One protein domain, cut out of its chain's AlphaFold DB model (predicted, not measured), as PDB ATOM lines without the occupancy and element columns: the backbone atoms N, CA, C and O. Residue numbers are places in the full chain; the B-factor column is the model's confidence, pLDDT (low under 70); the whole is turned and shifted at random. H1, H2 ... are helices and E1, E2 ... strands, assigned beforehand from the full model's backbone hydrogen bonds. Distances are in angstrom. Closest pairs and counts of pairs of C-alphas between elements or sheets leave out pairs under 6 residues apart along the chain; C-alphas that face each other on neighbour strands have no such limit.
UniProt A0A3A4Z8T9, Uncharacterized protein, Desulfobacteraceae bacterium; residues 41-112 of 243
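AT A GLANCE: This is residues 41 to 112 of the 243 residues of an uncharacterized protein of Desulfobacteraceae bacterium (UniProt A0A3A4Z8T9). What is the shape? It has little regular structure: one long helix, H1, makes one side and one short strand, E1, the other, and loop residues 74 to 98 fold back between their ends through the middle. Residues 50 to 51 pair antiparallel with residues 100 to 101 of E1. How large and of what class? The printed part has 72 residues, 22 of them in named elements, class mixed, compact with a radius of gyration of the C-alphas of 12.6 A, spanning 32 by 32 by 19 A.

IN THESE COORDINATES: Where is H1? Residues 57 to 73, 24.3 A long, from C-alpha 57 at (-26.655, 4.933, -17.099). Where is E1? Residues 99 to 103, 14.4 A, ending at C-alpha 103 at (-42.854, 16.323, -5.869).

HOW THE PARTS SIT: Do H1 and E1 meet? They are apart, and E1 pairs with no named strand. Is H1's backbone complete? Every O i to N i+4 pair is within hydrogen-bond range.

THE WHOLE: Any cut or long link? The printed part has no cut; H1 to E1 is a long link of 25 residues. Where is confidence low? Residues 74 to 83 and 107 are under 70.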
ATOM      1  N   TRP A  41     -46.098  27.995  -5.926       87.69
ATOM      2  CA  TRP A  41     -46.539  26.804  -6.673       87.69
ATOM      3  C   TRP A  41     -45.448  26.190  -7.557       87.69
ATOM      4  O   TRP A  41     -45.537  25.036  -7.946       87.69
ATOM      5  N   ASN A  42     -44.388  26.931  -7.876       89.12
ATOM      6  CA  ASN A  42     -43.281  26.377  -8.649       89.12
ATOM      7  C   ASN A  42     -42.305  25.567  -7.785       89.12
ATOM      8  O   ASN A  42     -41.381  24.959  -8.321       89.12
ATOM      9  N   ARG A  43     -42.449  25.580  -6.452       88.69
ATOM     10  CA  ARG A  43     -41.486  24.959  -5.537       88.69
ATOM     11  C   ARG A  43     -41.568  23.440  -5.592       88.69
ATOM     12  O   ARG A  43     -42.636  22.849  -5.473       88.69
ATOM     13  N   VAL A  44     -40.404  22.812  -5.700       90.25
ATOM     14  CA  VAL A  44     -40.245  21.361  -5.821       90.25
ATOM     15  C   VAL A  44     -39.268  20.868  -4.767       90.25
ATOM     16  O   VAL A  44     -38.216  21.468  -4.554       90.25
ATOM     17  N   LYS A  45     -39.571  19.724  -4.147       90.06
ATOM     18  CA  LYS A  45     -38.644  19.043  -3.239       90.06
ATOM     19  C   LYS A  45     -37.441  18.560  -4.045       90.06
ATOM     20  O   LYS A  45     -37.500  17.500  -4.666       90.06
ATOM     21  N   SER A  46     -36.319  19.276  -3.997       85.12
ATOM     22  CA  SER A  46     -35.131  18.998  -4.828       85.12
ATOM     23  C   SER A  46     -34.611  17.555  -4.771       85.12
ATOM     24  O   SER A  46     -34.022  17.075  -5.735       85.12
ATOM     25  N   LYS A  47     -34.816  16.846  -3.652       87.88
ATOM     26  CA  LYS A  47     -34.410  15.436  -3.481       87.88
ATOM     27  C   LYS A  47     -35.360  14.421  -4.130       87.88
ATOM     28  O   LYS A  47     -35.021  13.250  -4.159       87.88
ATOM     29  N   SER A  48     -36.529  14.854  -4.599       91.56
ATOM     30  CA  SER A  48     -37.530  14.002  -5.255       91.56
ATOM     31  C   SER A  48     -37.381  13.936  -6.776       91.56
ATOM     32  O   SER A  48     -38.096  13.172  -7.416       91.56
ATOM     33  N   ILE A  49     -36.502  14.763  -7.354       92.81
ATOM     34  CA  ILE A  49     -36.313  14.856  -8.802       92.81
ATOM     35  C   ILE A  49     -35.490  13.657  -9.267       92.81
ATOM     36  O   ILE A  49     -34.295  13.557  -8.972       92.81
ATOM     37  N   GLU A  50     -36.126  12.768 -10.020       93.38
ATOM     38  CA  GLU A  50     -35.536  11.494 -10.420       93.38
ATOM     39  C   GLU A  50     -35.875  11.173 -11.877       93.38
ATOM     40  O   GLU A  50     -37.025  11.260 -12.296       93.38
ATOM     41  N   ALA A  51     -34.862  10.796 -12.661       94.94
ATOM     42  CA  ALA A  51     -35.064  10.194 -13.977       94.94
ATOM     43  C   ALA A  51     -35.392   8.704 -13.815       94.94
ATOM     44  O   ALA A  51     -34.813   8.044 -12.949       94.94
ATOM     45  N   SER A  52     -36.277   8.177 -14.661       92.88
ATOM     46  CA  SER A  52     -36.632   6.756 -14.673       92.88
ATOM     47  C   SER A  52     -35.421   5.870 -15.003       92.88
ATOM     48  O   SER A  52     -34.504   6.263 -15.730       92.88
ATOM     49  N   ASP A  53     -35.434   4.651 -14.471       89.88
ATOM     50  CA  ASP A  53     -34.442   3.595 -14.683       89.88
ATOM     51  C   ASP A  53     -34.456   2.993 -16.097       89.88
ATOM     52  O   ASP A  53     -33.520   2.285 -16.465       89.88
ATOM     53  N   ILE A  54     -35.460   3.321 -16.918       92.06
ATOM     54  CA  ILE A  54     -35.488   2.945 -18.340       92.06
ATOM     55  C   ILE A  54     -34.358   3.600 -19.151       92.06
ATOM     56  O   ILE A  54     -34.032   3.127 -20.239       92.06
ATOM     57  N   HIS A  55     -33.790   4.702 -18.650       93.62
ATOM     58  CA  HIS A  55     -32.748   5.458 -19.335       93.62
ATOM     59  C   HIS A  55     -31.371   4.840 -19.124       93.62
ATOM     60  O   HIS A  55     -31.043   4.312 -18.058       93.62
ATOM     61  N   SER A  56     -30.508   4.973 -20.130       90.81
ATOM     62  CA  SER A  56     -29.151   4.437 -20.029       90.81
ATOM     63  C   SER A  56     -28.347   5.103 -18.890       90.81
ATOM     64  O   SER A  56     -28.473   6.313 -18.654       90.81
ATOM     65  N   PRO A  57     -27.452   4.368 -18.193       91.31
ATOM     66  CA  PRO A  57     -26.655   4.933 -17.099       91.31
ATOM     67  C   PRO A  57     -25.825   6.162 -17.500       91.31
ATOM     68  O   PRO A  57     -25.680   7.103 -16.716       91.31
ATOM     69  N   SER A  58     -25.310   6.186 -18.733       91.12
ATOM     70  CA  SER A  58     -24.557   7.320 -19.283       91.12
ATOM     71  C   SER A  58     -25.428   8.570 -19.435       91.12
ATOM     72  O   SER A  58     -24.972   9.679 -19.140       91.12
ATOM     73  N   ILE A  59     -26.690   8.410 -19.836       90.12
ATOM     74  CA  ILE A  59     -27.649   9.507 -19.977       90.12
ATOM     75  C   ILE A  59     -28.105  10.012 -18.613       90.12
ATOM     76  O   ILE A  59     -28.122  11.226 -18.400       90.12
ATOM     77  N   ILE A  60     -28.356   9.117 -17.654       90.81
ATOM     78  CA  ILE A  60     -28.633   9.502 -16.262       90.81
ATOM     79  C   ILE A  60     -27.461  10.319 -15.697       90.81
ATOM     80  O   ILE A  60     -27.670  11.389 -15.119       90.81
ATOM     81  N   GLN A  61     -26.217   9.874 -15.906       91.12
ATOM     82  CA  GLN A  61     -25.029  10.610 -15.467       91.12
ATOM     83  C   GLN A  61     -24.901  11.973 -16.170       91.12
ATOM     84  O   GLN A  61     -24.585  12.975 -15.524       91.12
ATOM     85  N   TYR A  62     -25.173  12.033 -17.476       90.19
ATOM     86  CA  TYR A  62     -25.186  13.280 -18.244       90.19
ATOM     87  C   TYR A  62     -26.214  14.283 -17.702       90.19
ATOM     88  O   TYR A  62     -25.886  15.460 -17.531       90.19
ATOM     89  N   ILE A  63     -27.436  13.826 -17.412       89.50
ATOM     90  CA  ILE A  63     -28.513  14.661 -16.868       89.50
ATOM     91  C   ILE A  63     -28.148  15.157 -15.470       89.50
ATOM     92  O   ILE A  63     -28.224  16.360 -15.230       89.50
ATOM     93  N   LYS A  64     -27.662  14.272 -14.588       87.88
ATOM     94  CA  LYS A  64     -27.195  14.647 -13.243       87.88
ATOM     95  C   LYS A  64     -26.094  15.704 -13.303       87.88
ATOM     96  O   LYS A  64     -26.199  16.722 -12.631       87.88
ATOM     97  N   ARG A  65     -25.093  15.535 -14.176       89.44
ATOM     98  CA  ARG A  65     -24.050  16.556 -14.377       89.44
ATOM     99  C   ARG A  65     -24.639  17.888 -14.837       89.44
ATOM    100  O   ARG A  65     -24.267  18.923 -14.310       89.44
ATOM    101  N   LYS A  66     -25.580  17.876 -15.787       87.19
ATOM    102  CA  LYS A  66     -26.238  19.108 -16.254       87.19
ATOM    103  C   LYS A  66     -27.097  19.776 -15.187       87.19
ATOM    104  O   LYS A  66     -27.193  20.999 -15.183       87.19
ATOM    105  N   PHE A  67     -27.690  18.993 -14.295       84.75
ATOM    106  CA  PHE A  67     -28.409  19.504 -13.138       84.75
ATOM    107  C   PHE A  67     -27.461  20.195 -12.152       84.75
ATOM    108  O   PHE A  67     -27.726  21.318 -11.743       84.75
ATOM    109  N   GLU A  68     -26.315  19.584 -11.844       83.31
ATOM    110  CA  GLU A  68     -25.300  20.196 -10.977       83.31
ATOM    111  C   GLU A  68     -24.623  21.421 -11.624       83.31
ATOM    112  O   GLU A  68     -24.404  22.423 -10.946       83.31
ATOM    113  N   ASP A  69     -24.369  21.403 -12.940       84.31
ATOM    114  CA  ASP A  69     -23.900  22.579 -13.694       84.31
ATOM    115  C   ASP A  69     -24.896  23.742 -13.559       84.31
ATOM    116  O   ASP A  69     -24.503  24.890 -13.347       84.31
ATOM    117  N   PHE A  70     -26.194  23.445 -13.698       79.81
ATOM    118  CA  PHE A  70     -27.266  24.423 -13.546       79.81
ATOM    119  C   PHE A  70     -27.287  24.969 -12.117       79.81
ATOM    120  O   PHE A  70     -27.168  26.176 -11.937       79.81
ATOM    121  N   LYS A  71     -27.297  24.093 -11.104       75.56
ATOM    122  CA  LYS A  71     -27.196  24.498  -9.696       75.56
ATOM    123  C   LYS A  71     -26.022  25.420  -9.429       75.56
ATOM    124  O   LYS A  71     -26.197  26.456  -8.810       75.56
ATOM    125  N   THR A  72     -24.843  25.062  -9.930       75.88
ATOM    126  CA  THR A  72     -23.604  25.816  -9.708       75.88
ATOM    127  C   THR A  72     -23.651  27.195 -10.359       75.88
ATOM    128  O   THR A  72     -23.252  28.177  -9.740       75.88
ATOM    129  N   ARG A  73     -24.171  27.301 -11.591       70.62
ATOM    130  CA  ARG A  73     -24.325  28.594 -12.291       70.62
ATOM    131  C   ARG A  73     -25.205  29.572 -11.535       70.62
ATOM    132  O   ARG A  73     -24.985  30.772 -11.620       70.62
ATOM    133  N   PHE A  74     -26.173  29.038 -10.812       64.75
ATOM    134  CA  PHE A  74     -27.103  29.812 -10.024       64.75
ATOM    135  C   PHE A  74     -26.778  29.706  -8.519       64.75
ATOM    136  O   PHE A  74     -27.556  30.200  -7.736       64.75
ATOM    137  N   ALA A  75     -25.649  29.121  -8.075       51.09
ATOM    138  CA  ALA A  75     -25.333  28.808  -6.663       51.09
ATOM    139  C   ALA A  75     -25.133  30.022  -5.737       51.09
ATOM    140  O   ALA A  75     -25.193  29.862  -4.520       51.09
ATOM    141  N   GLY A  76     -24.941  31.225  -6.287       50.34
ATOM    142  CA  GLY A  76     -25.034  32.483  -5.530       50.34
ATOM    143  C   GLY A  76     -26.477  32.961  -5.314       50.34
ATOM    144  O   GLY A  76     -26.741  33.653  -4.341       50.34
ATOM    145  N   ASP A  77     -27.391  32.496  -6.170       50.56
ATOM    146  CA  ASP A  77     -28.826  32.791  -6.222       50.56
ATOM    147  C   ASP A  77     -29.683  31.536  -5.940       50.56
ATOM    148  O   ASP A  77     -30.887  31.583  -6.100       50.56
ATOM    149  N   PHE A  78     -29.127  30.369  -5.573       43.50
ATOM    150  CA  PHE A  78     -29.885  29.096  -5.595       43.50
ATOM    151  C   PHE A  78     -30.718  28.893  -4.339       43.50
ATOM    152  O   PHE A  78     -31.775  28.269  -4.383       43.50
ATOM    153  N   ALA A  79     -30.248  29.445  -3.219       43.28
ATOM    154  CA  ALA A  79     -31.055  29.605  -2.014       43.28
ATOM    155  C   ALA A  79     -32.146  30.678  -2.207       43.28
ATOM    156  O   ALA A  79     -33.161  30.644  -1.518       43.28
ATOM    157  N   GLU A  80     -31.954  31.581  -3.173       44.31
ATOM    158  CA  GLU A  80     -32.882  32.642  -3.563       44.31
ATOM    159  C   GLU A  80     -33.476  32.407  -4.952       44.31
ATOM    160  O   GLU A  80     -33.932  33.370  -5.568       44.31
ATOM    161  N   MET A  81     -33.476  31.166  -5.474       52.81
ATOM    162  CA  MET A  81     -33.970  30.926  -6.824       52.81
ATOM    163  C   MET A  81     -35.456  31.156  -6.725       52.81
ATOM    164  O   MET A  81     -36.212  30.297  -6.262       52.81
ATOM    165  N   ILE A  82     -35.844  32.383  -7.058       57.16
ATOM    166  CA  ILE A  82     -37.214  32.804  -7.023       57.16
ATOM    167  C   ILE A  82     -37.898  31.752  -7.884       57.16
ATOM    168  O   ILE A  82     -37.416  31.511  -8.993       57.16
ATOM    169  N   PRO A  83     -38.887  31.023  -7.347       66.19
ATOM    170  CA  PRO A  83     -39.429  29.839  -7.989       66.19
ATOM    171  C   PRO A  83     -40.179  30.324  -9.232       66.19
ATOM    172  O   PRO A  83     -41.363  30.629  -9.179       66.19
ATOM    173  N   VAL A  84     -39.430  30.540 -10.309       76.06
ATOM    174  CA  VAL A  84     -39.808  31.184 -11.563       76.06
ATOM    175  C   VAL A  84     -39.802  30.081 -12.594       76.06
ATOM    176  O   VAL A  84     -38.760  29.484 -12.882       76.06
ATOM    177  N   GLY A  85     -40.982  29.801 -13.131       83.94
ATOM    178  CA  GLY A  85     -41.182  28.716 -14.072       83.94
ATOM    179  C   GLY A  85     -40.616  27.399 -13.550       83.94
ATOM    180  O   GLY A  85     -40.703  27.071 -12.366       83.94
ATOM    181  N   HIS A  86     -39.995  26.661 -14.460       87.00
ATOM    182  CA  HIS A  86     -39.428  25.342 -14.210       87.00
ATOM    183  C   HIS A  86     -38.020  25.370 -13.580       87.00
ATOM    184  O   HIS A  86     -37.357  24.333 -13.519       87.00
ATOM    185  N   GLY A  87     -37.539  26.527 -13.104       85.25
ATOM    186  CA  GLY A  87     -36.205  26.675 -12.505       85.25
ATOM    187  C   GLY A  87     -35.834  25.572 -11.495       85.25
ATOM    188  O   GLY A  87     -34.758  24.984 -11.636       85.25
ATOM    189  N   PRO A  88     -36.727  25.194 -10.557       87.19
ATOM    190  CA  PRO A  88     -36.465  24.134  -9.572       87.19
ATOM    191  C   PRO A  88     -36.202  22.737 -10.158       87.19
ATOM    192  O   PRO A  88     -35.499  21.935  -9.544       87.19
ATOM    193  N   VAL A  89     -36.715  22.449 -11.357       90.38
ATOM    194  CA  VAL A  89     -36.488  21.184 -12.085       90.38
ATOM    195  C   VAL A  89     -35.489  21.337 -13.238       90.38
ATOM    196  O   VAL A  89     -35.212  20.381 -13.967       90.38
ATOM    197  N   ALA A  90     -34.883  22.520 -13.374       89.56
ATOM    198  CA  ALA A  90     -33.852  22.843 -14.351       89.56
ATOM    199  C   ALA A  90     -34.215  22.346 -15.766       89.56
ATOM    200  O   ALA A  90     -35.297  22.617 -16.267       89.56
ATOM    201  N   THR A  91     -33.314  21.598 -16.408       89.31
ATOM    202  CA  THR A  91     -33.444  21.147 -17.809       89.31
ATOM    203  C   THR A  91     -34.227  19.842 -18.000       89.31
ATOM    204  O   THR A  91     -34.166  19.270 -19.085       89.31
ATOM    205  N   TYR A  92     -34.853  19.286 -16.959       93.75
ATOM    206  CA  TYR A  92     -35.634  18.044 -17.076       93.75
ATOM    207  C   TYR A  92     -36.814  18.162 -18.057       93.75
ATOM    208  O   TYR A  92     -36.895  17.318 -18.953       93.75
ATOM    209  N   PRO A  93     -37.680  19.193 -17.970       94.75
ATOM    210  CA  PRO A  93     -38.765  19.374 -18.939       94.75
ATOM    211  C   PRO A  93     -38.276  19.555 -20.384       94.75
ATOM    212  O   PRO A  93     -38.905  19.067 -21.312       94.75
ATOM    213  N   ASP A  94     -37.101  20.156 -20.588       93.44
ATOM    214  CA  ASP A  94     -36.566  20.480 -21.923       93.44
ATOM    215  C   ASP A  94     -35.896  19.286 -22.641       93.44
ATOM    216  O   ASP A  94     -35.133  19.445 -23.606       93.44
ATOM    217  N   ARG A  95     -36.091  18.061 -22.137       95.12
ATOM    218  CA  ARG A  95     -35.493  16.829 -22.674       95.12
ATOM    219  C   ARG A  95     -36.591  15.937 -23.239       95.12
ATOM    220  O   ARG A  95     -37.175  15.178 -22.472       95.12
ATOM    221  N   PRO A  96     -36.829  15.952 -24.560       96.38
ATOM    222  CA  PRO A  96     -37.982  15.271 -25.148       96.38
ATOM    223  C   PRO A  96     -38.038  13.764 -24.880       96.38
ATOM    224  O   PRO A  96     -39.113  13.203 -24.773       96.38
ATOM    225  N   TYR A  97     -36.887  13.108 -24.727       97.00
ATOM    226  CA  TYR A  97     -36.801  11.665 -24.491       97.00
ATOM    227  C   TYR A  97     -37.049  11.259 -23.032       97.00
ATOM    228  O   TYR A  97     -37.079  10.069 -22.734       97.00
ATOM    229  N   LEU A  98     -37.111  12.214 -22.100       97.38
ATOM    230  CA  LEU A  98     -36.971  11.927 -20.677       97.38
ATOM    231  C   LEU A  98     -38.298  11.511 -20.034       97.38
ATOM    232  O   LEU A  98     -39.287  12.238 -20.101       97.38
ATOM    233  N   LYS A  99     -38.268  10.392 -19.312       97.81
ATOM    234  CA  LYS A  99     -39.262  10.042 -18.301       97.81
ATOM    235  C   LYS A  99     -38.685  10.288 -16.919       97.81
ATOM    236  O   LYS A  99     -37.574   9.855 -16.602       97.81
ATOM    237  N   TRP A 100     -39.415  11.029 -16.107       96.94
ATOM    238  CA  TRP A 100     -38.916  11.514 -14.829       96.94
ATOM    239  C   TRP A 100     -40.066  11.845 -13.893       96.94
ATOM    240  O   TRP A 100     -41.220  11.886 -14.306       96.94
ATOM    241  N   ARG A 101     -39.742  12.078 -12.627       96.38
ATOM    242  CA  ARG A 101     -40.718  12.425 -11.603       96.38
ATOM    243  C   ARG A 101     -40.186  13.465 -10.640       96.38
ATOM    244  O   ARG A 101     -38.971  13.644 -10.521       96.38
ATOM    245  N   PHE A 102     -41.102  14.125  -9.943       94.75
ATOM    246  CA  PHE A 102     -40.803  15.062  -8.864       94.75
ATOM    247  C   PHE A 102     -41.998  15.209  -7.909       94.75
ATOM    248  O   PHE A 102     -43.069  14.653  -8.140       94.75
ATOM    249  N   GLN A 103     -41.805  15.945  -6.816       93.38
ATOM    250  CA  GLN A 103     -42.854  16.323  -5.869       93.38
ATOM    251  C   GLN A 103     -42.829  17.824  -5.613       93.38
ATOM    252  O   GLN A 103     -41.758  18.382  -5.354       93.38
ATOM    253  N   TYR A 104     -43.997  18.462  -5.602       91.38
ATOM    254  CA  TYR A 104     -44.122  19.850  -5.157       91.38
ATOM    255  C   TYR A 104     -43.838  19.985  -3.651       91.38
ATOM    256  O   TYR A 104     -43.944  19.018  -2.887       91.38
ATOM    257  N   GLU A 105     -43.416  21.172  -3.208       87.38
ATOM    258  CA  GLU A 105     -43.229  21.445  -1.775       87.38
ATOM    259  C   GLU A 105     -44.557  21.655  -1.042       87.38
ATOM    260  O   GLU A 105     -44.680  21.236   0.111       87.38
ATOM    261  N   ASP A 106     -45.540  22.278  -1.697       73.56
ATOM    262  CA  ASP A 106     -46.875  22.515  -1.158       73.56
ATOM    263  C   ASP A 106     -47.888  21.471  -1.667       73.56
ATOM    264  O   ASP A 106     -48.015  21.187  -2.856       73.56
ATOM    265  N   GLY A 107     -48.659  20.898  -0.739       64.38
ATOM    266  CA  GLY A 107     -49.702  19.901  -1.028       64.38
ATOM    267  C   GLY A 107     -50.979  20.481  -1.650       64.38
ATOM    268  O   GLY A 107     -52.035  19.870  -1.552       64.38
ATOM    269  N   ASN A 108     -50.909  21.681  -2.237       76.12
ATOM    270  CA  ASN A 108     -52.050  22.352  -2.875       76.12
ATOM    271  C   ASN A 108     -52.182  22.005  -4.367       76.12
ATOM    272  O   ASN A 108     -53.100  22.479  -5.035       76.12
ATOM    273  N   HIS A 109     -51.264  21.197  -4.890       84.75
ATOM    274  CA  HIS A 109     -51.349  20.634  -6.227       84.75
ATOM    275  C   HIS A 109     -52.346  19.474  -6.253       84.75
ATOM    276  O   HIS A 109     -52.513  18.767  -5.262       84.75
ATOM    277  N   ALA A 110     -52.992  19.256  -7.401       80.81
ATOM    278  CA  ALA A 110     -53.899  18.119  -7.578       80.81
ATOM    279  C   ALA A 110     -53.191  16.771  -7.343       80.81
ATOM    280  O   ALA A 110     -53.800  15.827  -6.846       80.81
ATOM    281  N   GLU A 111     -51.897  16.708  -7.665       82.38
ATOM    282  CA  GLU A 111     -51.027  15.557  -7.455       82.38
ATOM    283  C   GLU A 111     -49.793  15.985  -6.650       82.38
ATOM    284  O   GLU A 111     -49.074  16.908  -7.034       82.38
ATOM    285  N   GLU A 112     -49.523  15.306  -5.531       79.56
ATOM    286  CA  GLU A 112     -48.318  15.566  -4.726       79.56
ATOM    287  C   GLU A 112     -47.042  15.032  -5.392       79.56
ATOM    288  O   GLU A 112     -45.949  15.568  -5.196       79.56
TER     289      GLU A 112